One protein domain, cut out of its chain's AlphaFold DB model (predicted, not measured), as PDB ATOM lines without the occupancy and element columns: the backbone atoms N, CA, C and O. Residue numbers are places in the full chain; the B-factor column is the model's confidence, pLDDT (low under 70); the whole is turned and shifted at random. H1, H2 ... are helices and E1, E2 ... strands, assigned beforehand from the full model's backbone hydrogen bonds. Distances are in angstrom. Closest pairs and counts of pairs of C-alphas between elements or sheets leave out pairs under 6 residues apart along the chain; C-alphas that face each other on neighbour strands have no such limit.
ATOM      1  N   ASN A 553     109.843  31.254 126.338       91.25
ATOM      2  CA  ASN A 553     108.836  30.389 125.702       91.25
ATOM      3  C   ASN A 553     108.351  29.204 126.551       91.25
ATOM      4  O   ASN A 553     107.392  28.541 126.164       91.25
ATOM      5  N   GLY A 554     109.004  28.902 127.673       95.62
ATOM      6  CA  GLY A 554     108.598  27.826 128.579       95.62
ATOM      7  C   GLY A 554     107.773  28.342 129.758       95.62
ATOM      8  O   GLY A 554     107.180  29.419 129.702       95.62
ATOM      9  N   THR A 555     107.748  27.577 130.847       97.75
ATOM     10  CA  THR A 555     107.020  27.948 132.066       97.75
ATOM     11  C   THR A 555     107.863  28.869 132.951       97.75
ATOM     12  O   THR A 555     109.047  28.608 133.156       97.75
ATOM     13  N   GLY A 556     107.292  29.933 133.516       98.12
ATOM     14  CA  GLY A 556     107.994  30.758 134.505       98.12
ATOM     15  C   GLY A 556     108.344  29.936 135.749       98.12
ATOM     16  O   GLY A 556     109.518  29.657 135.999       98.12
ATOM     17  N   VAL A 557     107.324  29.489 136.488       98.38
ATOM     18  CA  VAL A 557     107.464  28.545 137.612       98.38
ATOM     19  C   VAL A 557     106.612  27.300 137.379       98.38
ATOM     20  O   VAL A 557     105.403  27.404 137.215       98.38
ATOM     21  N   ASP A 558     107.214  26.121 137.414       96.88
ATOM     22  CA  ASP A 558     106.491  24.854 137.498       96.88
ATOM     23  C   ASP A 558     106.458  24.387 138.958       96.88
ATOM     24  O   ASP A 558     107.487  24.020 139.526       96.88
ATOM     25  N   ALA A 559     105.282  24.458 139.582       93.81
ATOM     26  CA  ALA A 559     105.037  24.068 140.968       93.81
ATOM     27  C   ALA A 559     104.341  22.698 141.073       93.81
ATOM     28  O   ALA A 559     103.672  22.412 142.072       93.81
ATOM     29  N   SER A 560     104.455  21.863 140.038       90.44
ATOM     30  CA  SER A 560     103.863  20.526 140.006       90.44
ATOM     31  C   SER A 560     104.426  19.622 141.107       90.44
ATOM     32  O   SER A 560     105.630  19.422 141.204       90.44
ATOM     33  N   GLY A 561     103.566  19.050 141.947       87.31
ATOM     34  CA  GLY A 561     103.959  18.216 143.085       87.31
ATOM     35  C   GLY A 561     104.502  19.003 144.279       87.31
ATOM     36  O   GLY A 561     104.876  18.408 145.291       87.31
ATOM     37  N   ALA A 562     104.543  20.337 144.198       87.62
ATOM     38  CA  ALA A 562     105.087  21.160 145.264       87.62
ATOM     39  C   ALA A 562     104.186  21.144 146.510       87.62
ATOM     40  O   ALA A 562     102.959  21.285 146.438       87.62
ATOM     41  N   SER A 563     104.826  21.049 147.677       89.00
ATOM     42  CA  SER A 563     104.212  21.359 148.968       89.00
ATOM     43  C   SER A 563     104.865  22.613 149.534       89.00
ATOM     44  O   SER A 563     106.068  22.619 149.810       89.00
ATOM     45  N   LEU A 564     104.082  23.686 149.651       89.38
ATOM     46  CA  LEU A 564     104.564  25.011 150.041       89.38
ATOM     47  C   LEU A 564     103.696  25.586 151.159       89.38
ATOM     48  O   LEU A 564     102.475  25.417 151.171       89.38
ATOM     49  N   ASN A 565     104.332  26.300 152.083       86.69
ATOM     50  CA  ASN A 565     103.687  26.956 153.215       86.69
ATOM     51  C   ASN A 565     104.216  28.388 153.348       86.69
ATOM     52  O   ASN A 565     105.432  28.569 153.319       86.69
ATOM     53  N   ASN A 566     103.325  29.372 153.502       87.25
ATOM     54  CA  ASN A 566     103.657  30.798 153.613       87.25
ATOM     55  C   ASN A 566     104.629  31.265 152.511       87.25
ATOM     56  O   ASN A 566     105.738  31.732 152.777       87.25
ATOM     57  N   ALA A 567     104.216  31.098 151.254       92.19
ATOM     58  CA  ALA A 567     105.060  31.378 150.099       92.19
ATOM     59  C   ALA A 567     104.404  32.354 149.120       92.19
ATOM     60  O   ALA A 567     103.182  32.402 148.985       92.19
ATOM     61  N   THR A 568     105.226  33.088 148.382       95.31
ATOM     62  CA  THR A 568     104.795  33.851 147.209       95.31
ATOM     63  C   THR A 568     105.527  33.336 145.979       95.31
ATOM     64  O   THR A 568     106.757  33.297 145.948       95.31
ATOM     65  N   ILE A 569     104.778  32.944 144.956       97.62
ATOM     66  CA  ILE A 569     105.300  32.482 143.672       97.62
ATOM     67  C   ILE A 569     105.050  33.575 142.637       97.62
ATOM     68  O   ILE A 569     103.918  34.019 142.488       97.62
ATOM     69  N   HIS A 570     106.081  33.979 141.904       98.25
ATOM     70  CA  HIS A 570     106.000  34.844 140.734       98.25
ATOM     71  C   HIS A 570     106.544  34.093 139.527       98.25
ATOM     72  O   HIS A 570     107.748  33.866 139.419       98.25
ATOM     73  N   GLY A 571     105.662  33.716 138.615       98.38
ATOM     74  CA  GLY A 571     106.026  33.088 137.360       98.38
ATOM     75  C   GLY A 571     105.712  34.000 136.188       98.38
ATOM     76  O   GLY A 571     104.569  34.411 136.013       98.38
ATOM     77  N   ASN A 572     106.716  34.317 135.381       98.06
ATOM     78  CA  ASN A 572     106.569  35.140 134.190       98.06
ATOM     79  C   ASN A 572     106.968  34.329 132.959       98.06
ATOM     80  O   ASN A 572     108.046  33.735 132.933       98.06
ATOM     81  N   SER A 573     106.124  34.328 131.933       97.62
ATOM     82  CA  SER A 573     106.453  33.779 130.617       97.62
ATOM     83  C   SER A 573     106.076  34.759 129.509       97.62
ATOM     84  O   SER A 573     105.207  35.602 129.697       97.62
ATOM     85  N   THR A 574     106.711  34.700 128.340       95.12
ATOM     86  CA  THR A 574     106.236  35.488 127.187       95.12
ATOM     87  C   THR A 574     105.099  34.760 126.475       95.12
ATOM     88  O   THR A 574     104.046  35.347 126.221       95.12
ATOM     89  N   SER A 575     105.292  33.480 126.155       93.38
ATOM     90  CA  SER A 575     104.339  32.687 125.362       93.38
ATOM     91  C   SER A 575     103.883  31.384 126.028       93.38
ATOM     92  O   SER A 575     102.889  30.812 125.592       93.38
ATOM     93  N   GLY A 576     104.556  30.935 127.091       95.38
ATOM     94  CA  GLY A 576     104.167  29.771 127.888       95.38
ATOM     95  C   GLY A 576     103.323  30.134 129.115       95.38
ATOM     96  O   GLY A 576     102.773  31.238 129.218       95.38
ATOM     97  N   ALA A 577     103.234  29.194 130.059       97.44
ATOM     98  CA  ALA A 577     102.564  29.413 131.335       97.44
ATOM     99  C   ALA A 577     103.411  30.313 132.256       97.44
ATOM    100  O   ALA A 577     104.607  30.075 132.426       97.44
ATOM    101  N   GLY A 578     102.816  31.326 132.885       98.00
ATOM    102  CA  GLY A 578     103.485  32.077 133.949       98.00
ATOM    103  C   GLY A 578     103.818  31.139 135.109       98.00
ATOM    104  O   GLY A 578     104.991  30.917 135.412       98.00
ATOM    105  N   VAL A 579     102.795  30.508 135.687       98.56
ATOM    106  CA  VAL A 579     102.941  29.417 136.663       98.56
ATOM    107  C   VAL A 579     102.152  28.190 136.209       98.56
ATOM    108  O   VAL A 579     101.021  28.333 135.767       98.56
ATOM    109  N   ASN A 580     102.712  26.992 136.361       97.69
ATOM    110  CA  ASN A 580     101.980  25.726 136.268       97.69
ATOM    111  C   ASN A 580     101.810  25.112 137.667       97.69
ATOM    112  O   ASN A 580     102.750  25.118 138.465       97.69
ATOM    113  N   VAL A 581     100.626  24.584 137.963       95.81
ATOM    114  CA  VAL A 581     100.269  23.940 139.233       95.81
ATOM    115  C   VAL A 581      99.594  22.604 138.934       95.81
ATOM    116  O   VAL A 581      98.640  22.531 138.161       95.81
ATOM    117  N   SER A 582     100.077  21.531 139.553       94.00
ATOM    118  CA  SER A 582      99.579  20.179 139.294       94.00
ATOM    119  C   SER A 582      99.906  19.265 140.464       94.00
ATOM    120  O   SER A 582     101.064  19.179 140.852       94.00
ATOM    121  N   GLU A 583      98.921  18.579 141.038       92.94
ATOM    122  CA  GLU A 583      99.110  17.705 142.211       92.94
ATOM    123  C   GLU A 583      99.832  18.396 143.388       92.94
ATOM    124  O   GLU A 583     100.689  17.813 144.054       92.94
ATOM    125  N   SER A 584      99.499  19.663 143.643       92.19
ATOM    126  CA  SER A 584     100.192  20.521 144.613       92.19
ATOM    127  C   SER A 584      99.359  20.738 145.882       92.19
ATOM    128  O   SER A 584      98.129  20.843 145.838       92.19
ATOM    129  N   THR A 585     100.033  20.867 147.029       93.25
ATOM    130  CA  THR A 585      99.407  21.242 148.311       93.25
ATOM    131  C   THR A 585      99.968  22.570 148.795       93.25
ATOM    132  O   THR A 585     101.142  22.660 149.156       93.25
ATOM    133  N   LEU A 586      99.129  23.599 148.829       93.56
ATOM    134  CA  LEU A 586      99.534  24.966 149.141       93.56
ATOM    135  C   LEU A 586      98.857  25.445 150.434       93.56
ATOM    136  O   LEU A 586      97.644  25.313 150.607       93.56
ATOM    137  N   ASN A 587      99.634  25.992 151.366       91.25
ATOM    138  CA  ASN A 587      99.137  26.576 152.613       91.25
ATOM    139  C   ASN A 587      99.521  28.057 152.693       91.25
ATOM    140  O   ASN A 587     100.706  28.375 152.758       91.25
ATOM    141  N   ASN A 588      98.536  28.959 152.687       91.06
ATOM    142  CA  ASN A 588      98.761  30.412 152.702       91.06
ATOM    143  C   ASN A 588      99.745  30.868 151.607       91.06
ATOM    144  O   ASN A 588     100.665  31.646 151.865       91.06
ATOM    145  N   VAL A 589      99.590  30.333 150.393       94.00
ATOM    146  CA  VAL A 589     100.464  30.660 149.261       94.00
ATOM    147  C   VAL A 589      99.774  31.654 148.338       94.00
ATOM    148  O   VAL A 589      98.605  31.488 147.997       94.00
ATOM    149  N   THR A 590     100.504  32.666 147.889       96.88
ATOM    150  CA  THR A 590     100.063  33.524 146.784       96.88
ATOM    151  C   THR A 590     100.780  33.097 145.511       96.88
ATOM    152  O   THR A 590     102.006  33.129 145.450       96.88
ATOM    153  N   VAL A 591     100.030  32.682 144.494       98.19
ATOM    154  CA  VAL A 591     100.551  32.263 143.189       98.19
ATOM    155  C   VAL A 591     100.263  33.357 142.173       98.19
ATOM    156  O   VAL A 591      99.110  33.572 141.832       98.19
ATOM    157  N   ASN A 592     101.289  34.038 141.677       98.44
ATOM    158  CA  ASN A 592     101.184  35.112 140.693       98.44
ATOM    159  C   ASN A 592     101.813  34.658 139.375       98.44
ATOM    160  O   ASN A 592     103.035  34.583 139.258       98.44
ATOM    161  N   GLY A 593     100.987  34.355 138.383       98.44
ATOM    162  CA  GLY A 593     101.428  33.968 137.052       98.44
ATOM    163  C   GLY A 593     101.091  35.032 136.019       98.44
ATOM    164  O   GLY A 593      99.935  35.422 135.890       98.44
ATOM    165  N   SER A 594     102.090  35.503 135.277       98.19
ATOM    166  CA  SER A 594     101.916  36.477 134.203       98.19
ATOM    167  C   SER A 594     102.430  35.927 132.880       98.19
ATOM    168  O   SER A 594     103.500  35.321 132.810       98.19
ATOM    169  N   THR A 595     101.688  36.193 131.814       97.62
ATOM    170  CA  THR A 595     102.076  35.852 130.445       97.62
ATOM    171  C   THR A 595     101.691  36.960 129.471       97.62
ATOM    172  O   THR A 595     100.764  37.726 129.745       97.62
ATOM    173  N   ALA A 596     102.363  37.051 128.320       93.75
ATOM    174  CA  ALA A 596     101.870  37.906 127.243       93.75
ATOM    175  C   ALA A 596     100.775  37.188 126.445       93.75
ATOM    176  O   ALA A 596      99.662  37.695 126.347       93.75
ATOM    177  N   ASN A 597     101.064  35.995 125.916       89.62
ATOM    178  CA  ASN A 597     100.158  35.288 124.998       89.62
ATOM    179  C   ASN A 597      99.809  33.844 125.408       89.62
ATOM    180  O   ASN A 597      99.014  33.219 124.715       89.62
ATOM    181  N   GLY A 598     100.403  33.308 126.478       94.94
ATOM    182  CA  GLY A 598     100.148  31.944 126.962       94.94
ATOM    183  C   GLY A 598      99.046  31.879 128.024       94.94
ATOM    184  O   GLY A 598      98.026  32.554 127.913       94.94
ATOM    185  N   THR A 599      99.280  31.129 129.102       97.44
ATOM    186  CA  THR A 599      98.394  31.106 130.284       97.44
ATOM    187  C   THR A 599      99.068  31.800 131.469       97.44
ATOM    188  O   THR A 599     100.242  31.559 131.732       97.44
ATOM    189  N   GLY A 600      98.384  32.685 132.194       97.94
ATOM    190  CA  GLY A 600      98.945  33.311 133.396       97.94
ATOM    191  C   GLY A 600      99.266  32.253 134.454       97.94
ATOM    192  O   GLY A 600     100.436  32.031 134.767       97.94
ATOM    193  N   VAL A 601      98.243  31.544 134.939       98.69
ATOM    194  CA  VAL A 601      98.399  30.328 135.759       98.69
ATOM    195  C   VAL A 601      97.658  29.153 135.127       98.69
ATOM    196  O   VAL A 601      96.467  29.249 134.860       98.69
ATOM    197  N   ASP A 602      98.348  28.041 134.921       98.00
ATOM    198  CA  ASP A 602      97.783  26.800 134.399       98.00
ATOM    199  C   ASP A 602      97.639  25.773 135.534       98.00
ATOM    200  O   ASP A 602      98.622  25.427 136.193       98.00
ATOM    201  N   ILE A 603      96.415  25.329 135.819       97.69
ATOM    202  CA  ILE A 603      96.101  24.320 136.838       97.69
ATOM    203  C   ILE A 603      95.732  23.027 136.111       97.69
ATOM    204  O   ILE A 603      94.564  22.752 135.819       97.69
ATOM    205  N   THR A 604      96.752  22.224 135.821       95.25
ATOM    206  CA  THR A 604      96.634  21.012 134.996       95.25
ATOM    207  C   THR A 604      96.257  19.761 135.791       95.25
ATOM    208  O   THR A 604      95.779  18.783 135.217       95.25
ATOM    209  N   GLY A 605      96.463  19.781 137.109       95.00
ATOM    210  CA  GLY A 605      96.153  18.686 138.036       95.00
ATOM    211  C   GLY A 605      95.551  19.203 139.339       95.00
ATOM    212  O   GLY A 605      95.179  20.371 139.441       95.00
ATOM    213  N   ASN A 606      95.437  18.344 140.351       95.62
ATOM    214  CA  ASN A 606      94.762  18.733 141.592       95.62
ATOM    215  C   ASN A 606      95.523  19.836 142.349       95.62
ATOM    216  O   ASN A 606      96.725  19.725 142.581       95.62
ATOM    217  N   LEU A 607      94.808  20.856 142.818       96.38
ATOM    218  CA  LEU A 607      95.305  21.860 143.755       96.38
ATOM    219  C   LEU A 607      94.537  21.756 145.075       96.38
ATOM    220  O   LEU A 607      93.330  21.995 145.138       96.38
ATOM    221  N   THR A 608      95.250  21.441 146.154       96.44
ATOM    222  CA  THR A 608      94.686  21.429 147.509       96.44
ATOM    223  C   THR A 608      95.186  22.634 148.296       96.44
ATOM    224  O   THR A 608      96.358  22.693 148.674       96.44
ATOM    225  N   SER A 609      94.302  23.589 148.580       95.81
ATOM    226  CA  SER A 609      94.575  24.669 149.524       95.81
ATOM    227  C   SER A 609      94.232  24.231 150.944       95.81
ATOM    228  O   SER A 609      93.085  23.916 151.248       95.81
ATOM    229  N   THR A 610      95.215  24.253 151.840       92.44
ATOM    230  CA  THR A 610      95.023  23.938 153.274       92.44
ATOM    231  C   THR A 610      94.936  25.184 154.163       92.44
ATOM    232  O   THR A 610      94.679  25.073 155.359       92.44
ATOM    233  N   GLY A 611      95.100  26.369 153.567       90.19
ATOM    234  CA  GLY A 611      94.958  27.679 154.206       90.19
ATOM    235  C   GLY A 611      94.381  28.709 153.234       90.19
ATOM    236  O   GLY A 611      93.588  28.369 152.354       90.19
ATOM    237  N   SER A 612      94.794  29.970 153.350       90.88
ATOM    238  CA  SER A 612      94.329  31.071 152.489       90.88
ATOM    239  C   SER A 612      95.157  31.197 151.201       90.88
ATOM    240  O   SER A 612      95.840  32.198 150.996       90.88
ATOM    241  N   THR A 613      95.130  30.180 150.334       95.25
ATOM    242  CA  THR A 613      95.829  30.235 149.036       95.25
ATOM    243  C   THR A 613      95.067  31.097 148.033       95.25
ATOM    244  O   THR A 613      93.854  30.943 147.864       95.25
ATOM    245  N   THR A 614      95.787  31.982 147.342       97.69
ATOM    246  CA  THR A 614      95.257  32.811 146.250       97.69
ATOM    247  C   THR A 614      96.046  32.544 144.978       97.69
ATOM    248  O   THR A 614      97.271  32.636 144.980       97.69
ATOM    249  N   VAL A 615      95.352  32.243 143.886       98.50
ATOM    250  CA  VAL A 615      95.918  32.072 142.547       98.50
ATOM    251  C   VAL A 615      95.533  33.276 141.701       98.50
ATOM    252  O   VAL A 615      94.353  33.554 141.545       98.50
ATOM    253  N   ASN A 616      96.512  33.987 141.159       98.38
ATOM    254  CA  ASN A 616      96.357  35.177 140.332       98.38
ATOM    255  C   ASN A 616      97.046  34.941 138.988       98.38
ATOM    256  O   ASN A 616      98.273  35.000 138.889       98.38
ATOM    257  N   GLY A 617      96.260  34.678 137.955       98.38
ATOM    258  CA  GLY A 617      96.736  34.531 136.590       98.38
ATOM    259  C   GLY A 617      96.411  35.755 135.745       98.38
ATOM    260  O   GLY A 617      95.273  36.216 135.730       98.38
ATOM    261  N   ASN A 618      97.408  36.292 135.050       98.25
ATOM    262  CA  ASN A 618      97.284  37.483 134.221       98.25
ATOM    263  C   ASN A 618      97.861  37.248 132.818       98.25
ATOM    264  O   ASN A 618      99.051  36.974 132.674       98.25
ATOM    265  N   ALA A 619      97.040  37.412 131.785       97.81
ATOM    266  CA  ALA A 619      97.468  37.414 130.390       97.81
ATOM    267  C   ALA A 619      97.303  38.814 129.789       97.81
ATOM    268  O   ALA A 619      96.193  39.333 129.690       97.81
ATOM    269  N   THR A 620      98.397  39.453 129.375       95.75
ATOM    270  CA  THR A 620      98.318  40.831 128.856       95.75
ATOM    271  C   THR A 620      97.853  40.916 127.399       95.75
ATOM    272  O   THR A 620      97.508  42.007 126.953       95.75
ATOM    273  N   GLY A 621      97.864  39.804 126.659       92.12
ATOM    274  CA  GLY A 621      97.415  39.678 125.268       92.12
ATOM    275  C   GLY A 621      96.183  38.777 125.121       92.12
ATOM    276  O   GLY A 621      95.215  38.911 125.867       92.12
ATOM    277  N   MET A 622      96.219  37.853 124.152       91.31
ATOM    278  CA  MET A 622      95.095  36.947 123.823       91.31
ATOM    279  C   MET A 622      95.051  35.660 124.667       91.31
ATOM    280  O   MET A 622      94.205  34.798 124.440       91.31
ATOM    281  N   GLY A 623      95.987  35.505 125.600       94.69
ATOM    282  CA  GLY A 623      96.101  34.332 126.460       94.69
ATOM    283  C   GLY A 623      95.000  34.219 127.519       94.69
ATOM    284  O   GLY A 623      94.219  35.151 127.724       94.69
ATOM    285  N   SER A 624      94.968  33.101 128.242       96.81
ATOM    286  CA  SER A 624      94.070  32.933 129.392       96.81
ATOM    287  C   SER A 624      94.719  33.462 130.667       96.81
ATOM    288  O   SER A 624      95.893  33.190 130.919       96.81
ATOM    289  N   GLY A 625      93.973  34.179 131.507       97.88
ATOM    290  CA  GLY A 625      94.442  34.556 132.839       97.88
ATOM    291  C   GLY A 625      94.752  33.307 133.658       97.88
ATOM    292  O   GLY A 625      95.906  33.068 134.007       97.88
ATOM    293  N   VAL A 626      93.743  32.464 133.878       98.62
ATOM    294  CA  VAL A 626      93.894  31.116 134.447       98.62
ATOM    295  C   VAL A 626      93.294  30.078 133.503       98.62
ATOM    296  O   VAL A 626      92.203  30.298 132.984       98.62
ATOM    297  N   ASP A 627      93.966  28.945 133.311       97.94
ATOM    298  CA  ASP A 627      93.370  27.727 132.744       97.94
ATOM    299  C   ASP A 627      93.217  26.677 133.850       97.94
ATOM    300  O   ASP A 627      94.107  26.497 134.681       97.94
ATOM    301  N   LEU A 628      92.054  26.038 133.914       97.12
ATOM    302  CA  LEU A 628      91.623  25.172 135.002       97.12
ATOM    303  C   LEU A 628      91.145  23.836 134.434       97.12
ATOM    304  O   LEU A 628      89.997  23.692 134.002       97.12
ATOM    305  N   ALA A 629      92.039  22.854 134.457       96.31
ATOM    306  CA  ALA A 629      91.758  21.495 134.013       96.31
ATOM    307  C   ALA A 629      91.690  20.472 135.161       96.31
ATOM    308  O   ALA A 629      91.116  19.395 134.976       96.31
ATOM    309  N   GLY A 630      92.267  20.795 136.324       95.31
ATOM    310  CA  GLY A 630      92.277  19.954 137.522       95.31
ATOM    311  C   GLY A 630      91.264  20.352 138.603       95.31
ATOM    312  O   GLY A 630      90.634  21.409 138.559       95.31
ATOM    313  N   ASN A 631      91.120  19.499 139.625       97.12
ATOM    314  CA  ASN A 631      90.259  19.791 140.775       97.12
ATOM    315  C   ASN A 631      90.908  20.820 141.707       97.12
ATOM    316  O   ASN A 631      92.117  20.773 141.935       97.12
ATOM    317  N   VAL A 632      90.105  21.685 142.325       97.62
ATOM    318  CA  VAL A 632      90.585  22.670 143.308       97.62
ATOM    319  C   VAL A 632      89.771  22.561 144.588       97.62
ATOM    320  O   VAL A 632      88.542  22.512 144.561       97.62
ATOM    321  N   THR A 633      90.460  22.522 145.725       97.19
ATOM    322  CA  THR A 633      89.835  22.529 147.054       97.19
ATOM    323  C   THR A 633      90.328  23.729 147.846       97.19
ATOM    324  O   THR A 633      91.526  23.835 148.101       97.19
ATOM    325  N   GLY A 634      89.407  24.603 148.255       95.19
ATOM    326  CA  GLY A 634      89.682  25.818 149.017       95.19
ATOM    327  C   GLY A 634      90.390  26.926 148.224       95.19
ATOM    328  O   GLY A 634      91.007  26.696 147.185       95.19
ATOM    329  N   GLY A 635      90.351  28.145 148.766       95.62
ATOM    330  CA  GLY A 635      91.100  29.296 148.253       95.62
ATOM    331  C   GLY A 635      90.363  30.126 147.196       95.62
ATOM    332  O   GLY A 635      89.142  30.047 147.024       95.62
ATOM    333  N   THR A 636      91.115  30.987 146.515       97.62
ATOM    334  CA  THR A 636      90.594  31.904 145.491       97.62
ATOM    335  C   THR A 636      91.401  31.787 144.206       97.62
ATOM    336  O   THR A 636      92.627  31.770 144.248       97.62
ATOM    337  N   VAL A 637      90.714  31.740 143.067       98.44
ATOM    338  CA  VAL A 637      91.291  31.704 141.721       98.44
ATOM    339  C   VAL A 637      90.847  32.952 140.969       98.44
ATOM    340  O   VAL A 637      89.678  33.104 140.634       98.44
ATOM    341  N   ASN A 638      91.783  33.850 140.700       98.31
ATOM    342  CA  ASN A 638      91.585  35.092 139.973       98.31
ATOM    343  C   ASN A 638      92.299  34.999 138.626       98.31
ATOM    344  O   ASN A 638      93.524  34.901 138.575       98.31
ATOM    345  N   GLY A 639      91.544  35.062 137.542       98.31
ATOM    346  CA  GLY A 639      92.071  35.131 136.190       98.31
ATOM    347  C   GLY A 639      91.740  36.463 135.540       98.31
ATOM    348  O   GLY A 639      90.598  36.916 135.572       98.31
ATOM    349  N   SER A 640      92.746  37.108 134.965       98.19
ATOM    350  CA  SER A 640      92.632  38.366 134.239       98.19
ATOM    351  C   SER A 640      93.221  38.209 132.843       98.19
ATOM    352  O   SER A 640      94.332  37.699 132.700       98.19
ATOM    353  N   SER A 641      92.509  38.663 131.817       98.00
ATOM    354  CA  SER A 641      93.044  38.740 130.455       98.00
ATOM    355  C   SER A 641      92.628  40.032 129.758       98.00
ATOM    356  O   SER A 641      91.530  40.538 129.981       98.00
ATOM    357  N   THR A 642      93.481  40.598 128.906       96.19
ATOM    358  CA  THR A 642      93.074  41.747 128.084       96.19
ATOM    359  C   THR A 642      92.050  41.295 127.040       96.19
ATOM    360  O   THR A 642      90.885  41.699 127.107       96.19
ATOM    361  N   ASP A 643      92.461  40.403 126.134       94.31
ATOM    362  CA  ASP A 643      91.666  40.003 124.965       94.31
ATOM    363  C   ASP A 643      91.294  38.514 124.932       94.31
ATOM    364  O   ASP A 643      90.442  38.108 124.143       94.31
ATOM    365  N   GLY A 644      91.908  37.692 125.783       95.50
ATOM    366  CA  GLY A 644      91.582  36.272 125.927       95.50
ATOM    367  C   GLY A 644      90.554  36.003 127.026       95.50
ATOM    368  O   GLY A 644      89.710  36.843 127.337       95.50
ATOM    369  N   THR A 645      90.618  34.815 127.625       97.31
ATOM    370  CA  THR A 645      89.689  34.390 128.683       97.31
ATOM    371  C   THR A 645      90.236  34.748 130.065       97.31
ATOM    372  O   THR A 645      91.417  34.549 130.334       97.31
ATOM    373  N   GLY A 646      89.401  35.250 130.975       97.75
ATOM    374  CA  GLY A 646      89.810  35.525 132.355       97.75
ATOM    375  C   GLY A 646      90.161  34.218 133.060       97.75
ATOM    376  O   GLY A 646      91.327  33.981 133.370       97.75
ATOM    377  N   VAL A 647      89.173  33.336 133.236       98.50
ATOM    378  CA  VAL A 647      89.367  31.942 133.678       98.50
ATOM    379  C   VAL A 647      88.748  30.980 132.665       98.50
ATOM    380  O   VAL A 647      87.553  31.055 132.395       98.50
ATOM    381  N   ASN A 648      89.536  30.061 132.120       97.44
ATOM    382  CA  ASN A 648      89.070  28.986 131.251       97.44
ATOM    383  C   ASN A 648      88.959  27.683 132.051       97.44
ATOM    384  O   ASN A 648      89.949  27.214 132.594       97.44
ATOM    385  N   VAL A 649      87.774  27.087 132.138       96.56
ATOM    386  CA  VAL A 649      87.555  25.759 132.724       96.56
ATOM    387  C   VAL A 649      87.511  24.749 131.585       96.56
ATOM    388  O   VAL A 649      86.449  24.455 131.024       96.56
ATOM    389  N   SER A 650      88.691  24.265 131.206       94.38
ATOM    390  CA  SER A 650      88.908  23.402 130.040       94.38
ATOM    391  C   SER A 650      88.753  21.910 130.343       94.38
ATOM    392  O   SER A 650      88.329  21.139 129.479       94.38
ATOM    393  N   GLY A 651      89.077  21.488 131.567       92.31
ATOM    394  CA  GLY A 651      89.000  20.093 132.004       92.31
ATOM    395  C   GLY A 651      87.745  19.768 132.811       92.31
ATOM    396  O   GLY A 651      87.014  20.647 133.272       92.31
ATOM    397  N   ASN A 652      87.505  18.470 133.013       94.25
ATOM    398  CA  ASN A 652      86.453  18.009 133.914       94.25
ATOM    399  C   ASN A 652      86.896  18.232 135.362       94.25
ATOM    400  O   ASN A 652      87.711  17.468 135.878       94.25
ATOM    401  N   SER A 653      86.346  19.259 136.004       96.06
ATOM    402  CA  SER A 653      86.864  19.776 137.269       96.06
ATOM    403  C   SER A 653      85.820  19.706 138.377       96.06
ATOM    404  O   SER A 653      84.628  19.943 138.172       96.06
ATOM    405  N   THR A 654      86.285  19.406 139.584       97.50
ATOM    406  CA  THR A 654      85.525  19.536 140.825       97.50
ATOM    407  C   THR A 654      86.111  20.671 141.648       97.50
ATOM    408  O   THR A 654      87.297  20.647 141.976       97.50
ATOM    409  N   LEU A 655      85.277  21.646 142.003       97.56
ATOM    410  CA  LEU A 655      85.670  22.795 142.813       97.56
ATOM    411  C   LEU A 655      84.933  22.759 144.148       97.56
ATOM    412  O   LEU A 655      83.706  22.860 144.184       97.56
ATOM    413  N   THR A 656      85.676  22.631 145.243       97.38
ATOM    414  CA  THR A 656      85.113  22.540 146.599       97.38
ATOM    415  C   THR A 656      85.538  23.744 147.422       97.38
ATOM    416  O   THR A 656      86.729  23.915 147.667       97.38
ATOM    417  N   ASP A 657      84.580  24.570 147.847       96.19
ATOM    418  CA  ASP A 657      84.828  25.799 148.618       96.19
ATOM    419  C   ASP A 657      85.807  26.774 147.932       96.19
ATOM    420  O   ASP A 657      86.681  27.364 148.571       96.19
ATOM    421  N   VAL A 658      85.672  26.939 146.611       97.06
ATOM    422  CA  VAL A 658      86.546  27.802 145.796       97.06
ATOM    423  C   VAL A 658      85.799  29.046 145.331       97.06
ATOM    424  O   VAL A 658      84.675  28.970 144.840       97.06
ATOM    425  N   THR A 659      86.441  30.208 145.422       97.19
ATOM    426  CA  THR A 659      85.962  31.419 144.734       97.19
ATOM    427  C   THR A 659      86.723  31.596 143.426       97.19
ATOM    428  O   THR A 659      87.943  31.726 143.456       97.19
ATOM    429  N   VAL A 660      86.027  31.616 142.291       98.06
ATOM    430  CA  VAL A 660      86.609  31.828 140.958       98.06
ATOM    431  C   VAL A 660      86.168  33.185 140.414       98.06
ATOM    432  O   VAL A 660      84.972  33.444 140.314       98.06
ATOM    433  N   ASN A 661      87.121  34.030 140.025       98.25
ATOM    434  CA  ASN A 661      86.887  35.355 139.455       98.25
ATOM    435  C   ASN A 661      87.624  35.492 138.119       98.25
ATOM    436  O   ASN A 661      88.848  35.582 138.096       98.25
ATOM    437  N   GLY A 662      86.891  35.540 137.014       98.25
ATOM    438  CA  GLY A 662      87.432  35.799 135.685       98.25
ATOM    439  C   GLY A 662      87.105  37.209 135.217       98.25
ATOM    440  O   GLY A 662      85.940  37.590 135.193       98.25
ATOM    441  N   ASN A 663      88.115  37.994 134.857       97.94
ATOM    442  CA  ASN A 663      87.962  39.376 134.408       97.94
ATOM    443  C   ASN A 663      88.618  39.566 133.045       97.94
ATOM    444  O   ASN A 663      89.774  39.186 132.859       97.94
ATOM    445  N   THR A 664      87.913  40.192 132.108       97.44
ATOM    446  CA  THR A 664      88.479  40.515 130.797       97.44
ATOM    447  C   THR A 664      88.080  41.886 130.285       97.44
ATOM    448  O   THR A 664      87.039  42.434 130.656       97.44
ATOM    449  N   THR A 665      88.905  42.450 129.396       96.50
ATOM    450  CA  THR A 665      88.526  43.677 128.679       96.50
ATOM    451  C   THR A 665      87.641  43.343 127.485       96.50
ATOM    452  O   THR A 665      86.552  43.906 127.374       96.50
ATOM    453  N   SER A 666      88.063  42.418 126.613       94.56
ATOM    454  CA  SER A 666      87.325  42.119 125.378       94.56
ATOM    455  C   SER A 666      86.918  40.653 125.163       94.56
ATOM    456  O   SER A 666      85.941  40.415 124.450       94.56
ATOM    457  N   GLY A 667      87.580  39.688 125.814       95.38
ATOM    458  CA  GLY A 667      87.250  38.257 125.716       95.38
ATOM    459  C   GLY A 667      86.221  37.775 126.750       95.38
ATOM    460  O   GLY A 667      85.456  38.570 127.294       95.38
ATOM    461  N   THR A 668      86.176  36.476 127.051       96.94
ATOM    462  CA  THR A 668      85.194  35.893 127.993       96.94
ATOM    463  C   THR A 668      85.689  35.954 129.440       96.94
ATOM    464  O   THR A 668      86.791  35.494 129.722       96.94
ATOM    465  N   GLY A 669      84.878  36.463 130.373       97.50
ATOM    466  CA  GLY A 669      85.217  36.535 131.800       97.50
ATOM    467  C   GLY A 669      85.580  35.159 132.366       97.50
ATOM    468  O   GLY A 669      86.739  34.914 132.696       97.50
ATOM    469  N   VAL A 670      84.613  34.242 132.413       98.25
ATOM    470  CA  VAL A 670      84.841  32.812 132.694       98.25
ATOM    471  C   VAL A 670      84.274  31.967 131.559       98.25
ATOM    472  O   VAL A 670      83.085  32.070 131.277       98.25
ATOM    473  N   ASP A 671      85.080  31.128 130.915       96.88
ATOM    474  CA  ASP A 671      84.609  30.185 129.892       96.88
ATOM    475  C   ASP A 671      84.593  28.760 130.444       96.88
ATOM    476  O   ASP A 671      85.575  28.315 131.030       96.88
ATOM    477  N   ILE A 672      83.484  28.040 130.289       95.88
ATOM    478  CA  ILE A 672      83.301  26.680 130.806       95.88
ATOM    479  C   ILE A 672      83.044  25.745 129.632       95.88
ATOM    480  O   ILE A 672      81.917  25.633 129.139       95.88
ATOM    481  N   SER A 673      84.096  25.053 129.203       92.06
ATOM    482  CA  SER A 673      84.053  24.073 128.113       92.06
ATOM    483  C   SER A 673      84.155  22.623 128.606       92.06
ATOM    484  O   SER A 673      83.659  21.714 127.939       92.06
ATOM    485  N   GLY A 674      84.732  22.394 129.791       89.12
ATOM    486  CA  GLY A 674      84.700  21.114 130.503       89.12
ATOM    487  C   GLY A 674      83.426  20.901 131.336       89.12
ATOM    488  O   GLY A 674      82.592  21.798 131.484       89.12
ATOM    489  N   ASN A 675      83.260  19.705 131.916       92.00
ATOM    490  CA  ASN A 675      82.211  19.478 132.918       92.00
ATOM    491  C   ASN A 675      82.677  19.965 134.293       92.00
ATOM    492  O   ASN A 675      83.742  19.573 134.766       92.00
ATOM    493  N   LEU A 676      81.851  20.756 134.963       95.38
ATOM    494  CA  LEU A 676      82.178  21.398 136.226       95.38
ATOM    495  C   LEU A 676      81.222  20.956 137.333       95.38
ATOM    496  O   LEU A 676      80.006  21.119 137.232       95.38
ATOM    497  N   THR A 677      81.772  20.400 138.408       96.62
ATOM    498  CA  THR A 677      81.019  20.054 139.620       96.62
ATOM    499  C   THR A 677      81.447  20.966 140.759       96.62
ATOM    500  O   THR A 677      82.566  20.869 141.257       96.62
ATOM    501  N   ASN A 678      80.550  21.836 141.200       95.56
ATOM    502  CA  ASN A 678      80.774  22.724 142.330       95.56
ATOM    503  C   ASN A 678      80.228  22.077 143.609       95.56
ATOM    504  O   ASN A 678      79.087  21.614 143.650       95.56
ATOM    505  N   GLN A 679      81.040  22.061 144.660       94.81
ATOM    506  CA  GLN A 679      80.694  21.561 145.991       94.81
ATOM    507  C   GLN A 679      80.939  22.641 147.051       94.81
ATOM    508  O   GLN A 679      81.732  23.562 146.845       94.81
ATOM    509  N   GLY A 680      80.271  22.520 148.200       92.12
ATOM    510  CA  GLY A 680      80.395  23.494 149.285       92.12
ATOM    511  C   GLY A 680      79.940  24.892 148.857       92.12
ATOM    512  O   GLY A 680      78.929  25.036 148.171       92.12
ATOM    513  N   ASN A 681      80.697  25.917 149.242       91.62
ATOM    514  CA  ASN A 681      80.386  27.328 148.985       91.62
ATOM    515  C   ASN A 681      81.006  27.875 147.682       91.62
ATOM    516  O   ASN A 681      81.290  29.070 147.580       91.62
ATOM    517  N   THR A 682      81.255  27.017 146.690       96.06
ATOM    518  CA  THR A 682      81.920  27.429 145.447       96.06
ATOM    519  C   THR A 682      81.098  28.455 144.658       96.06
ATOM    520  O   THR A 682      79.921  28.235 144.352       96.06
ATOM    521  N   THR A 683      81.748  29.562 144.287       95.50
ATOM    522  CA  THR A 683      81.158  30.674 143.522       95.50
ATOM    523  C   THR A 683      82.025  31.006 142.317       95.50
ATOM    524  O   THR A 683      83.247  31.089 142.440       95.50
ATOM    525  N   ILE A 684      81.398  31.230 141.163       97.31
ATOM    526  CA  ILE A 684      82.070  31.546 139.902       97.31
ATOM    527  C   ILE A 684      81.540  32.875 139.385       97.31
ATOM    528  O   ILE A 684      80.354  32.992 139.095       97.31
ATOM    529  N   THR A 685      82.421  33.860 139.238       98.06
ATOM    530  CA  THR A 685      82.087  35.196 138.741       98.06
ATOM    531  C   THR A 685      82.900  35.508 137.496       98.06
ATOM    532  O   THR A 685      84.126  35.533 137.548       98.06
ATOM    533  N   GLY A 686      82.226  35.769 136.382       97.94
ATOM    534  CA  GLY A 686      82.835  36.201 135.134       97.94
ATOM    535  C   GLY A 686      82.416  37.616 134.767       97.94
ATOM    536  O   GLY A 686      81.228  37.901 134.641       97.94
ATOM    537  N   ASN A 687      83.393  38.498 134.587       97.81
ATOM    538  CA  ASN A 687      83.216  39.891 134.205       97.81
ATOM    539  C   ASN A 687      83.927  40.150 132.875       97.81
ATOM    540  O   ASN A 687      85.111  39.845 132.740       97.81
ATOM    541  N   SER A 688      83.235  40.761 131.919       97.81
ATOM    542  CA  SER A 688      83.831  41.175 130.648       97.81
ATOM    543  C   SER A 688      83.430  42.599 130.267       97.81
ATOM    544  O   SER A 688      82.310  43.037 130.529       97.81
ATOM    545  N   GLY A 689      84.332  43.343 129.626       96.81
ATOM    546  CA  GLY A 689      83.981  44.605 128.979       96.81
ATOM    547  C   GLY A 689      83.080  44.359 127.767       96.81
ATOM    548  O   GLY A 689      81.906  44.726 127.785       96.81
ATOM    549  N   SER A 690      83.590  43.713 126.717       95.38
ATOM    550  CA  SER A 690      82.819  43.506 125.475       95.38
ATOM    551  C   SER A 690      82.444  42.066 125.129       95.38
ATOM    552  O   SER A 690      81.589  41.867 124.267       95.38
ATOM    553  N   GLY A 691      83.057  41.073 125.768       95.69
ATOM    554  CA  GLY A 691      82.772  39.653 125.566       95.69
ATOM    555  C   GLY A 691      81.719  39.109 126.534       95.69
ATOM    556  O   GLY A 691      80.994  39.862 127.192       95.69
ATOM    557  N   ALA A 692      81.605  37.782 126.608       96.44
ATOM    558  CA  ALA A 692      80.679  37.141 127.534       96.44
ATOM    559  C   ALA A 692      81.172  37.280 128.983       96.44
ATOM    560  O   ALA A 692      82.357  37.085 129.241       96.44
ATOM    561  N   GLY A 693      80.282  37.566 129.936       96.69
ATOM    562  CA  GLY A 693      80.607  37.455 131.360       96.69
ATOM    563  C   GLY A 693      80.976  36.009 131.694       96.69
ATOM    564  O   GLY A 693      82.114  35.725 132.061       96.69
ATOM    565  N   VAL A 694      80.044  35.083 131.449       97.25
ATOM    566  CA  VAL A 694      80.270  33.630 131.488       97.25
ATOM    567  C   VAL A 694      79.946  32.999 130.130       97.25
ATOM    568  O   VAL A 694      78.840  33.160 129.618       97.25
ATOM    569  N   GLY A 695      80.891  32.259 129.553       95.56
ATOM    570  CA  GLY A 695      80.682  31.354 128.422       95.56
ATOM    571  C   GLY A 695      80.412  29.932 128.914       95.56
ATOM    572  O   GLY A 695      81.060  29.461 129.845       95.56
ATOM    573  N   LEU A 696      79.427  29.252 128.327       94.00
ATOM    574  CA  LEU A 696      79.041  27.899 128.718       94.00
ATOM    575  C   LEU A 696      78.878  26.997 127.489       94.00
ATOM    576  O   LEU A 696      78.014  27.231 126.639       94.00
ATOM    577  N   ASN A 697      79.692  25.947 127.431       91.31
ATOM    578  CA  ASN A 697      79.668  24.877 126.436       91.31
ATOM    579  C   ASN A 697      79.896  23.504 127.104       91.31
ATOM    580  O   ASN A 697      80.693  22.693 126.638       91.31
ATOM    581  N   GLY A 698      79.227  23.259 128.234       87.69
ATOM    582  CA  GLY A 698      79.457  22.089 129.082       87.69
ATOM    583  C   GLY A 698      78.355  21.865 130.119       87.69
ATOM    584  O   GLY A 698      77.308  22.521 130.103       87.69
ATOM    585  N   THR A 699      78.574  20.907 131.021       90.94
ATOM    586  CA  THR A 699      77.676  20.647 132.159       90.94
ATOM    587  C   THR A 699      78.206  21.330 133.408       90.94
ATOM    588  O   THR A 699      79.341  21.071 133.789       90.94
ATOM    589  N   VAL A 700      77.380  22.120 134.092       94.69
ATOM    590  CA  VAL A 700      77.682  22.634 135.436       94.69
ATOM    591  C   VAL A 700      76.686  22.061 136.434       94.69
ATOM    592  O   VAL A 700      75.475  22.089 136.201       94.69
ATOM    593  N   THR A 701      77.183  21.536 137.549       95.12
ATOM    594  CA  THR A 701      76.366  21.004 138.645       95.12
ATOM    595  C   THR A 701      76.706  21.722 139.945       95.12
ATOM    596  O   THR A 701      77.878  21.778 140.307       95.12
ATOM    597  N   GLY A 702      75.698  22.226 140.662       91.12
ATOM    598  CA  GLY A 702      75.872  22.906 141.951       91.12
ATOM    599  C   GLY A 702      76.488  24.310 141.870       91.12
ATOM    600  O   GLY A 702      77.008  24.733 140.832       91.12
ATOM    601  N   GLY A 703      76.497  25.011 143.006       91.19
ATOM    602  CA  GLY A 703      77.159  26.312 143.179       91.19
ATOM    603  C   GLY A 703      76.428  27.490 142.527       91.19
ATOM    604  O   GLY A 703      75.285  27.368 142.084       91.19
ATOM    605  N   SER A 704      77.105  28.640 142.473       93.31
ATOM    606  CA  SER A 704      76.582  29.864 141.854       93.31
ATOM    607  C   SER A 704      77.443  30.336 140.683       93.31
ATOM    608  O   SER A 704      78.673  30.335 140.768       93.31
ATOM    609  N   LEU A 705      76.779  30.751 139.601       94.38
ATOM    610  CA  LEU A 705      77.368  31.371 138.415       94.38
ATOM    611  C   LEU A 705      76.883  32.818 138.306       94.38
ATOM    612  O   LEU A 705      75.685  33.066 138.180       94.38
ATOM    613  N   VAL A 706      77.814  33.765 138.289       97.00
ATOM    614  CA  VAL A 706      77.547  35.196 138.139       97.00
ATOM    615  C   VAL A 706      78.236  35.703 136.875       97.00
ATOM    616  O   VAL A 706      79.460  35.723 136.807       97.00
ATOM    617  N   GLY A 707      77.469  36.103 135.864       96.69
ATOM    618  CA  GLY A 707      77.989  36.584 134.583       96.69
ATOM    619  C   GLY A 707      77.641  38.042 134.322       96.69
ATOM    620  O   GLY A 707      76.480  38.373 134.107       96.69
ATOM    621  N   ASN A 708      78.642  38.917 134.295       97.25
ATOM    622  CA  ASN A 708      78.472  40.343 134.042       97.25
ATOM    623  C   ASN A 708      79.206  40.755 132.769       97.25
ATOM    624  O   ASN A 708      80.377  40.426 132.579       97.25
ATOM    625  N   SER A 709      78.546  41.537 131.923       97.25
ATOM    626  CA  SER A 709      79.193  42.162 130.771       97.25
ATOM    627  C   SER A 709      78.815  43.637 130.629       97.25
ATOM    628  O   SER A 709      77.744  44.063 131.065       97.25
ATOM    629  N   VAL A 710      79.682  44.463 130.038       97.19
ATOM    630  CA  VAL A 710      79.305  45.846 129.695       97.19
ATOM    631  C   VAL A 710      78.523  45.851 128.382       97.19
ATOM    632  O   VAL A 710      77.403  46.366 128.347       97.19
ATOM    633  N   SER A 711      79.053  45.250 127.313       95.88
ATOM    634  CA  SER A 711      78.393  45.230 125.994       95.88
ATOM    635  C   SER A 711      78.159  43.858 125.370       95.88
ATOM    636  O   SER A 711      77.426  43.767 124.387       95.88
ATOM    637  N   GLY A 712      78.745  42.793 125.913       94.62
ATOM    638  CA  GLY A 712      78.485  41.416 125.494       94.62
ATOM    639  C   GLY A 712      77.374  40.743 126.313       94.62
ATOM    640  O   GLY A 712      76.701  41.401 127.111       94.62
ATOM    641  N   PRO A 713      77.140  39.435 126.117       95.81
ATOM    642  CA  PRO A 713      76.197  38.677 126.931       95.81
ATOM    643  C   PRO A 713      76.686  38.519 128.380       95.81
ATOM    644  O   PRO A 713      77.859  38.238 128.603       95.81
ATOM    645  N   GLY A 714      75.806  38.629 129.376       93.94
ATOM    646  CA  GLY A 714      76.135  38.249 130.759       93.94
ATOM    647  C   GLY A 714      76.448  36.749 130.871       93.94
ATOM    648  O   GLY A 714      77.511  36.370 131.355       93.94
ATOM    649  N   LEU A 715      75.572  35.901 130.319       95.19
ATOM    650  CA  LEU A 715      75.751  34.457 130.140       95.19
ATOM    651  C   LEU A 715      75.550  34.073 128.666       95.19
ATOM    652  O   LEU A 715      74.483  34.307 128.097       95.19
ATOM    653  N   TYR A 716      76.537  33.422 128.052       94.69
ATOM    654  CA  TYR A 716      76.454  32.910 126.685       94.69
ATOM    655  C   TYR A 716      76.483  31.384 126.655       94.69
ATOM    656  O   TYR A 716      77.505  30.761 126.924       94.69
ATOM    657  N   VAL A 717      75.353  30.776 126.303       91.69
ATOM    658  CA  VAL A 717      75.196  29.321 126.255       91.69
ATOM    659  C   VAL A 717      75.288  28.832 124.816       91.69
ATOM    660  O   VAL A 717      74.465  29.186 123.968       91.69
ATOM    661  N   THR A 718      76.251  27.960 124.557       89.00
ATOM    662  CA  THR A 718      76.458  27.288 123.272       89.00
ATOM    663  C   THR A 718      76.400  25.765 123.453       89.00
ATOM    664  O   THR A 718      76.280  25.261 124.574       89.00
ATOM    665  N   GLY A 719      76.408  25.017 122.346       82.88
ATOM    666  CA  GLY A 719      76.407  23.550 122.373       82.88
ATOM    667  C   GLY A 719      75.212  22.921 123.108       82.88
ATOM    668  O   GLY A 719      74.135  23.511 123.211       82.88
ATOM    669  N   ASN A 720      75.408  21.695 123.603       82.12
ATOM    670  CA  ASN A 720      74.441  20.963 124.431       82.12
ATOM    671  C   ASN A 720      74.761  21.159 125.922       82.12
ATOM    672  O   ASN A 720      75.037  20.200 126.639       82.12
ATOM    673  N   SER A 721      74.767  22.412 126.370       88.31
ATOM    674  CA  SER A 721      75.091  22.758 127.756       88.31
ATOM    675  C   SER A 721      73.974  22.393 128.735       88.31
ATOM    676  O   SER A 721      72.790  22.523 128.407       88.31
ATOM    677  N   THR A 722      74.332  21.992 129.959       88.00
ATOM    678  CA  THR A 722      73.366  21.679 131.030       88.00
ATOM    679  C   THR A 722      73.742  22.346 132.353       88.00
ATOM    680  O   THR A 722      74.917  22.502 132.672       88.00
ATOM    681  N   LEU A 723      72.732  22.767 133.118       90.31
ATOM    682  CA  LEU A 723      72.880  23.383 134.438       90.31
ATOM    683  C   LEU A 723      72.010  22.607 135.432       90.31
ATOM    684  O   LEU A 723      70.786  22.604 135.298       90.31
ATOM    685  N   ASN A 724      72.625  21.952 136.415       90.88
ATOM    686  CA  ASN A 724      71.942  21.092 137.383       90.88
ATOM    687  C   ASN A 724      72.111  21.635 138.807       90.88
ATOM    688  O   ASN A 724      73.173  21.487 139.407       90.88
ATOM    689  N   GLY A 725      71.061  22.250 139.360       87.44
ATOM    690  CA  GLY A 725      71.110  22.821 140.714       87.44
ATOM    691  C   GLY A 725      72.110  23.974 140.847       87.44
ATOM    692  O   GLY A 725      72.834  24.032 141.834       87.44
ATOM    693  N   VAL A 726      72.184  24.832 139.826       92.00
ATOM    694  CA  VAL A 726      73.097  25.981 139.747       92.00
ATOM    695  C   VAL A 726      72.302  27.276 139.900       92.00
ATOM    696  O   VAL A 726      71.347  27.493 139.148       92.00
ATOM    697  N   ASP A 727      72.732  28.153 140.803       90.75
ATOM    698  CA  ASP A 727      72.161  29.494 140.963       90.75
ATOM    699  C   ASP A 727      72.825  30.471 139.985       90.75
ATOM    700  O   ASP A 727      73.974  30.874 140.175       90.75
ATOM    701  N   VAL A 728      72.107  30.853 138.925       92.25
ATOM    702  CA  VAL A 728      72.616  31.747 137.873       92.25
ATOM    703  C   VAL A 728      72.127  33.177 138.077       92.25
ATOM    704  O   VAL A 728      70.924  33.425 138.142       92.25
ATOM    705  N   THR A 729      73.063  34.122 138.096       94.06
ATOM    706  CA  THR A 729      72.804  35.563 138.008       94.06
ATOM    707  C   THR A 729      73.547  36.114 136.798       94.06
ATOM    708  O   THR A 729      74.770  36.059 136.763       94.06
ATOM    709  N   ASP A 730      72.844  36.654 135.803       92.88
ATOM    710  CA  ASP A 730      73.487  37.314 134.666       92.88
ATOM    711  C   ASP A 730      73.012  38.757 134.488       92.88
ATOM    712  O   ASP A 730      71.884  39.122 134.828       92.88
ATOM    713  N   SER A 731      73.918  39.610 134.019       93.94
ATOM    714  CA  SER A 731      73.627  41.004 133.730       93.94
ATOM    715  C   SER A 731      74.483  41.518 132.578       93.94
ATOM    716  O   SER A 731      75.639  41.129 132.398       93.94
ATOM    717  N   SER A 732      73.906  42.411 131.779       95.25
ATOM    718  CA  SER A 732      74.654  43.177 130.791       95.25
ATOM    719  C   SER A 732      74.140  44.610 130.737       95.25
ATOM    720  O   SER A 732      72.930  44.830 130.828       95.25
ATOM    721  N   GLN A 733      75.042  45.593 130.635       93.50
ATOM    722  CA  GLN A 733      74.631  47.005 130.581       93.50
ATOM    723  C   GLN A 733      74.003  47.356 129.227       93.50
ATOM    724  O   GLN A 733      73.020  48.094 129.177       93.50
ATOM    725  N   SER A 734      74.577  46.847 128.132       91.94
ATOM    726  CA  SER A 734      74.155  47.148 126.754       91.94
ATOM    727  C   SER A 734      74.005  45.924 125.844       91.94
ATOM    728  O   SER A 734      73.429  46.046 124.763       91.94
ATOM    729  N   GLY A 735      74.468  44.748 126.276       87.25
ATOM    730  CA  GLY A 735      74.227  43.465 125.617       87.25
ATOM    731  C   GLY A 735      73.055  42.694 126.245       87.25
ATOM    732  O   GLY A 735      72.363  43.206 127.129       87.25
ATOM    733  N   PRO A 736      72.782  41.457 125.795       88.56
ATOM    734  CA  PRO A 736      71.762  40.615 126.415       88.56
ATOM    735  C   PRO A 736      72.226  40.091 127.787       88.56
ATOM    736  O   PRO A 736      73.406  39.836 127.988       88.56
ATOM    737  N   GLY A 737      71.305  39.875 128.731       89.12
ATOM    738  CA  GLY A 737      71.620  39.146 129.971       89.12
ATOM    739  C   GLY A 737      72.061  37.715 129.652       89.12
ATOM    740  O   GLY A 737      73.238  37.383 129.764       89.12
ATOM    741  N   THR A 738      71.151  36.907 129.098       91.50
ATOM    742  CA  THR A 738      71.462  35.575 128.563       91.50
ATOM    743  C   THR A 738      71.370  35.545 127.032       91.50
ATOM    744  O   THR A 738      70.364  35.964 126.455       91.50
ATOM    745  N   GLN A 739      72.353  34.945 126.361       90.12
ATOM    746  CA  GLN A 739      72.311  34.593 124.936       90.12
ATOM    747  C   GLN A 739      72.427  33.071 124.770       90.12
ATOM    748  O   GLN A 739      73.227  32.434 125.451       90.12
ATOM    749  N   LYS A 740      71.624  32.461 123.884       87.25
ATOM    750  CA  LYS A 740      71.615  31.001 123.667       87.25
ATOM    751  C   LYS A 740      71.688  30.628 122.186       87.25
ATOM    752  O   LYS A 740      70.729  30.843 121.448       87.25
ATOM    753  N   ASP A 741      72.757  29.938 121.805       81.19
ATOM    754  CA  ASP A 741      73.007  29.383 120.467       81.19
ATOM    755  C   ASP A 741      72.626  27.891 120.422       81.19
ATOM    756  O   ASP A 741      73.436  26.997 120.156       81.19
ATOM    757  N   SER A 742      71.368  27.588 120.750       65.69
ATOM    758  CA  SER A 742      70.908  26.196 120.791       65.69
ATOM    759  C   SER A 742      70.767  25.591 119.387       65.69
ATOM    760  O   SER A 742      70.386  26.262 118.423       65.69
ATOM    761  N   ALA A 743      71.036  24.285 119.270       59.19
ATOM    762  CA  ALA A 743      70.769  23.517 118.052       59.19
ATOM    763  C   ALA A 743      69.290  23.603 117.620       59.19
ATOM    764  O   ALA A 743      69.002  23.623 116.425       59.19
ATOM    765  N   GLU A 744      68.369  23.740 118.579       57.97
ATOM    766  CA  GLU A 744      66.935  23.936 118.335       57.97
ATOM    767  C   GLU A 744      66.640  25.293 117.672       57.97
ATOM    768  O   GLU A 744      65.850  25.357 116.732       57.97
ATOM    769  N   LEU A 745      67.332  26.368 118.075       61.31
ATOM    770  CA  LEU A 745      67.210  27.681 117.434       61.31
ATOM    771  C   LEU A 745      67.780  27.659 116.007       61.31
ATOM    772  O   LEU A 745      67.154  28.182 115.086       61.31
ATOM    773  N   ARG A 746      68.924  26.985 115.792       62.38
ATOM    774  CA  ARG A 746      69.477  26.756 114.442       62.38
ATOM    775  C   ARG A 746      68.516  25.956 113.561       62.38
ATOM    776  O   ARG A 746      68.330  26.329 112.406       62.38
ATOM    777  N   ARG A 747      67.864  24.916 114.096       58.53
ATOM    778  CA  ARG A 747      66.846  24.119 113.386       58.53
ATOM    779  C   ARG A 747      65.623  24.963 113.022       58.53
ATOM    780  O   ARG A 747      65.208  24.948 111.868       58.53
ATOM    781  N   GLN A 748      65.105  25.765 113.952       60.09
ATOM    782  CA  GLN A 748      63.966  26.661 113.709       60.09
ATOM    783  C   GLN A 748      64.281  27.764 112.691       60.09
ATOM    784  O   GLN A 748      63.434  28.090 111.858       60.09
ATOM    785  N   VAL A 749      65.491  28.330 112.716       62.19
ATOM    786  CA  VAL A 749      65.936  29.316 111.717       62.19
ATOM    787  C   VAL A 749      66.096  28.664 110.344       62.19
ATOM    788  O   VAL A 749      65.610  29.229 109.366       62.19
ATOM    789  N   TYR A 750      66.680  27.462 110.256       61.47
ATOM    790  CA  TYR A 750      66.769  26.702 109.001       61.47
ATOM    791  C   TYR A 750      65.384  26.360 108.429       61.47
ATOM    792  O   TYR A 750      65.137  26.537 107.235       61.47
TER     793      TYR A 750
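AT A GLANCE: This is residues 553 to 750 of the 802 residues of the protein "S-layer family protein" of Salmonella enterica (UniProt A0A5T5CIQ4). The chain is wound in stacked, roughly three-sided turns, a long solenoid whose strands line up from turn to turn into sheets along its length. Two eight-strand sheets, E2 E5 E8 E10 E13 E16 E19 E22 and E3 E6 E9 E11 E14 E17 E20 E23, make two sides; the short sheets E1 E4 E7 and E12 E15 E18 E21 follow one another on the third, and at the far end H1 sticks out with residues 744 to 750. The printed part has 198 residues with 23 named strands, E1 to E23, and then one named helix, H1. The class is mostly strand, and each sheet is parallel in the order just given. The whole is compact, with a radius of gyration of the C-alphas of 16.1 A, yet elongated in outline, spanning 54 by 34 by 27 A.

HOW THE PARTS SIT: One large sheet runs, strand beside strand, E2 at residues 567 to 573, E5 at 590 to 595, E8 at 614 to 619, E10 at 636 to 641, E13 at 659 to 664, E16 at 683 to 688, E19 at 704 to 709 and E22 at 727 to 732. It is twisted, and its edge strands are E2 and E22. E2 and E5 are parallel at 5 degrees, with N 569 and O 590 within hydrogen-bond range at 2.8 A; E19 and E22 are parallel at 4 degrees, with N 707 and O 729 at 2.8 A. The other large sheet runs E3 at residues 579 to 581, E6 at 599 to 603, E9 at 624 to 628, E11 at 647 to 649, E14 at 670 to 672, E17 at 694 to 696, E20 at 715 to 717 and E23 at 738 to 740. E9 and E11 are parallel at 29 degrees, with N 628 and O 648 at 2.7 A. The two form a sandwich, two sheets face to face, their best planes 44 degrees apart and their strands at 60 degrees. The closest C-alphas of E6 and E8, those of Gly 600 and Gly 617, are 4.1 A apart; those of E22 and E23, Asp 730 and Thr 738, are 6.7 A apart. A smaller sheet runs E1 at residues 563 to 565, E4 at 584 to 587 and E7 at 607 to 609; N 586 of E4 and O 608 of E7 are 2.9 A apart. Another runs E12 at residues 653 to 656, E15 at 676 to 679, E18 at 699 to 701 and E21 at 722 to 724; N 655 of E12 and O 677 of E15 are 2.9 A apart. Residues 632 to 633 pair in parallel with 607 to 608 of E7 and with 655 to 656 of E12. H1, residues 743 to 750, is not on any of the four sheets; in it every O i to N i+4 pair is within hydrogen-bond range.

IN THESE COORDINATES: E1 begins at C-alpha 563 (104.212, 21.359, 148.968). E2, the longest strand by residues, measures 19.7 A from first to last C-alpha, E5 16.6 A, E13 16.8 A and E22 17.2 A. E11, nearest to the mean of the C-alphas, begins at C-alpha 647 (89.367, 31.942, 133.678). H1 measures 10.4 A and ends at C-alpha 750 (66.769, 26.702, 109.001).

THE WHOLE: The two C-alphas farthest apart, those of Asn 566 and Tyr 750, are 58.0 A apart. The printed part has no cut. No link is long; E9 to E10, with 7 residues, is short but not tight, and the others are tight. The mean pLDDT of the printed part is 93.2, with residues 742 to 750 under 70.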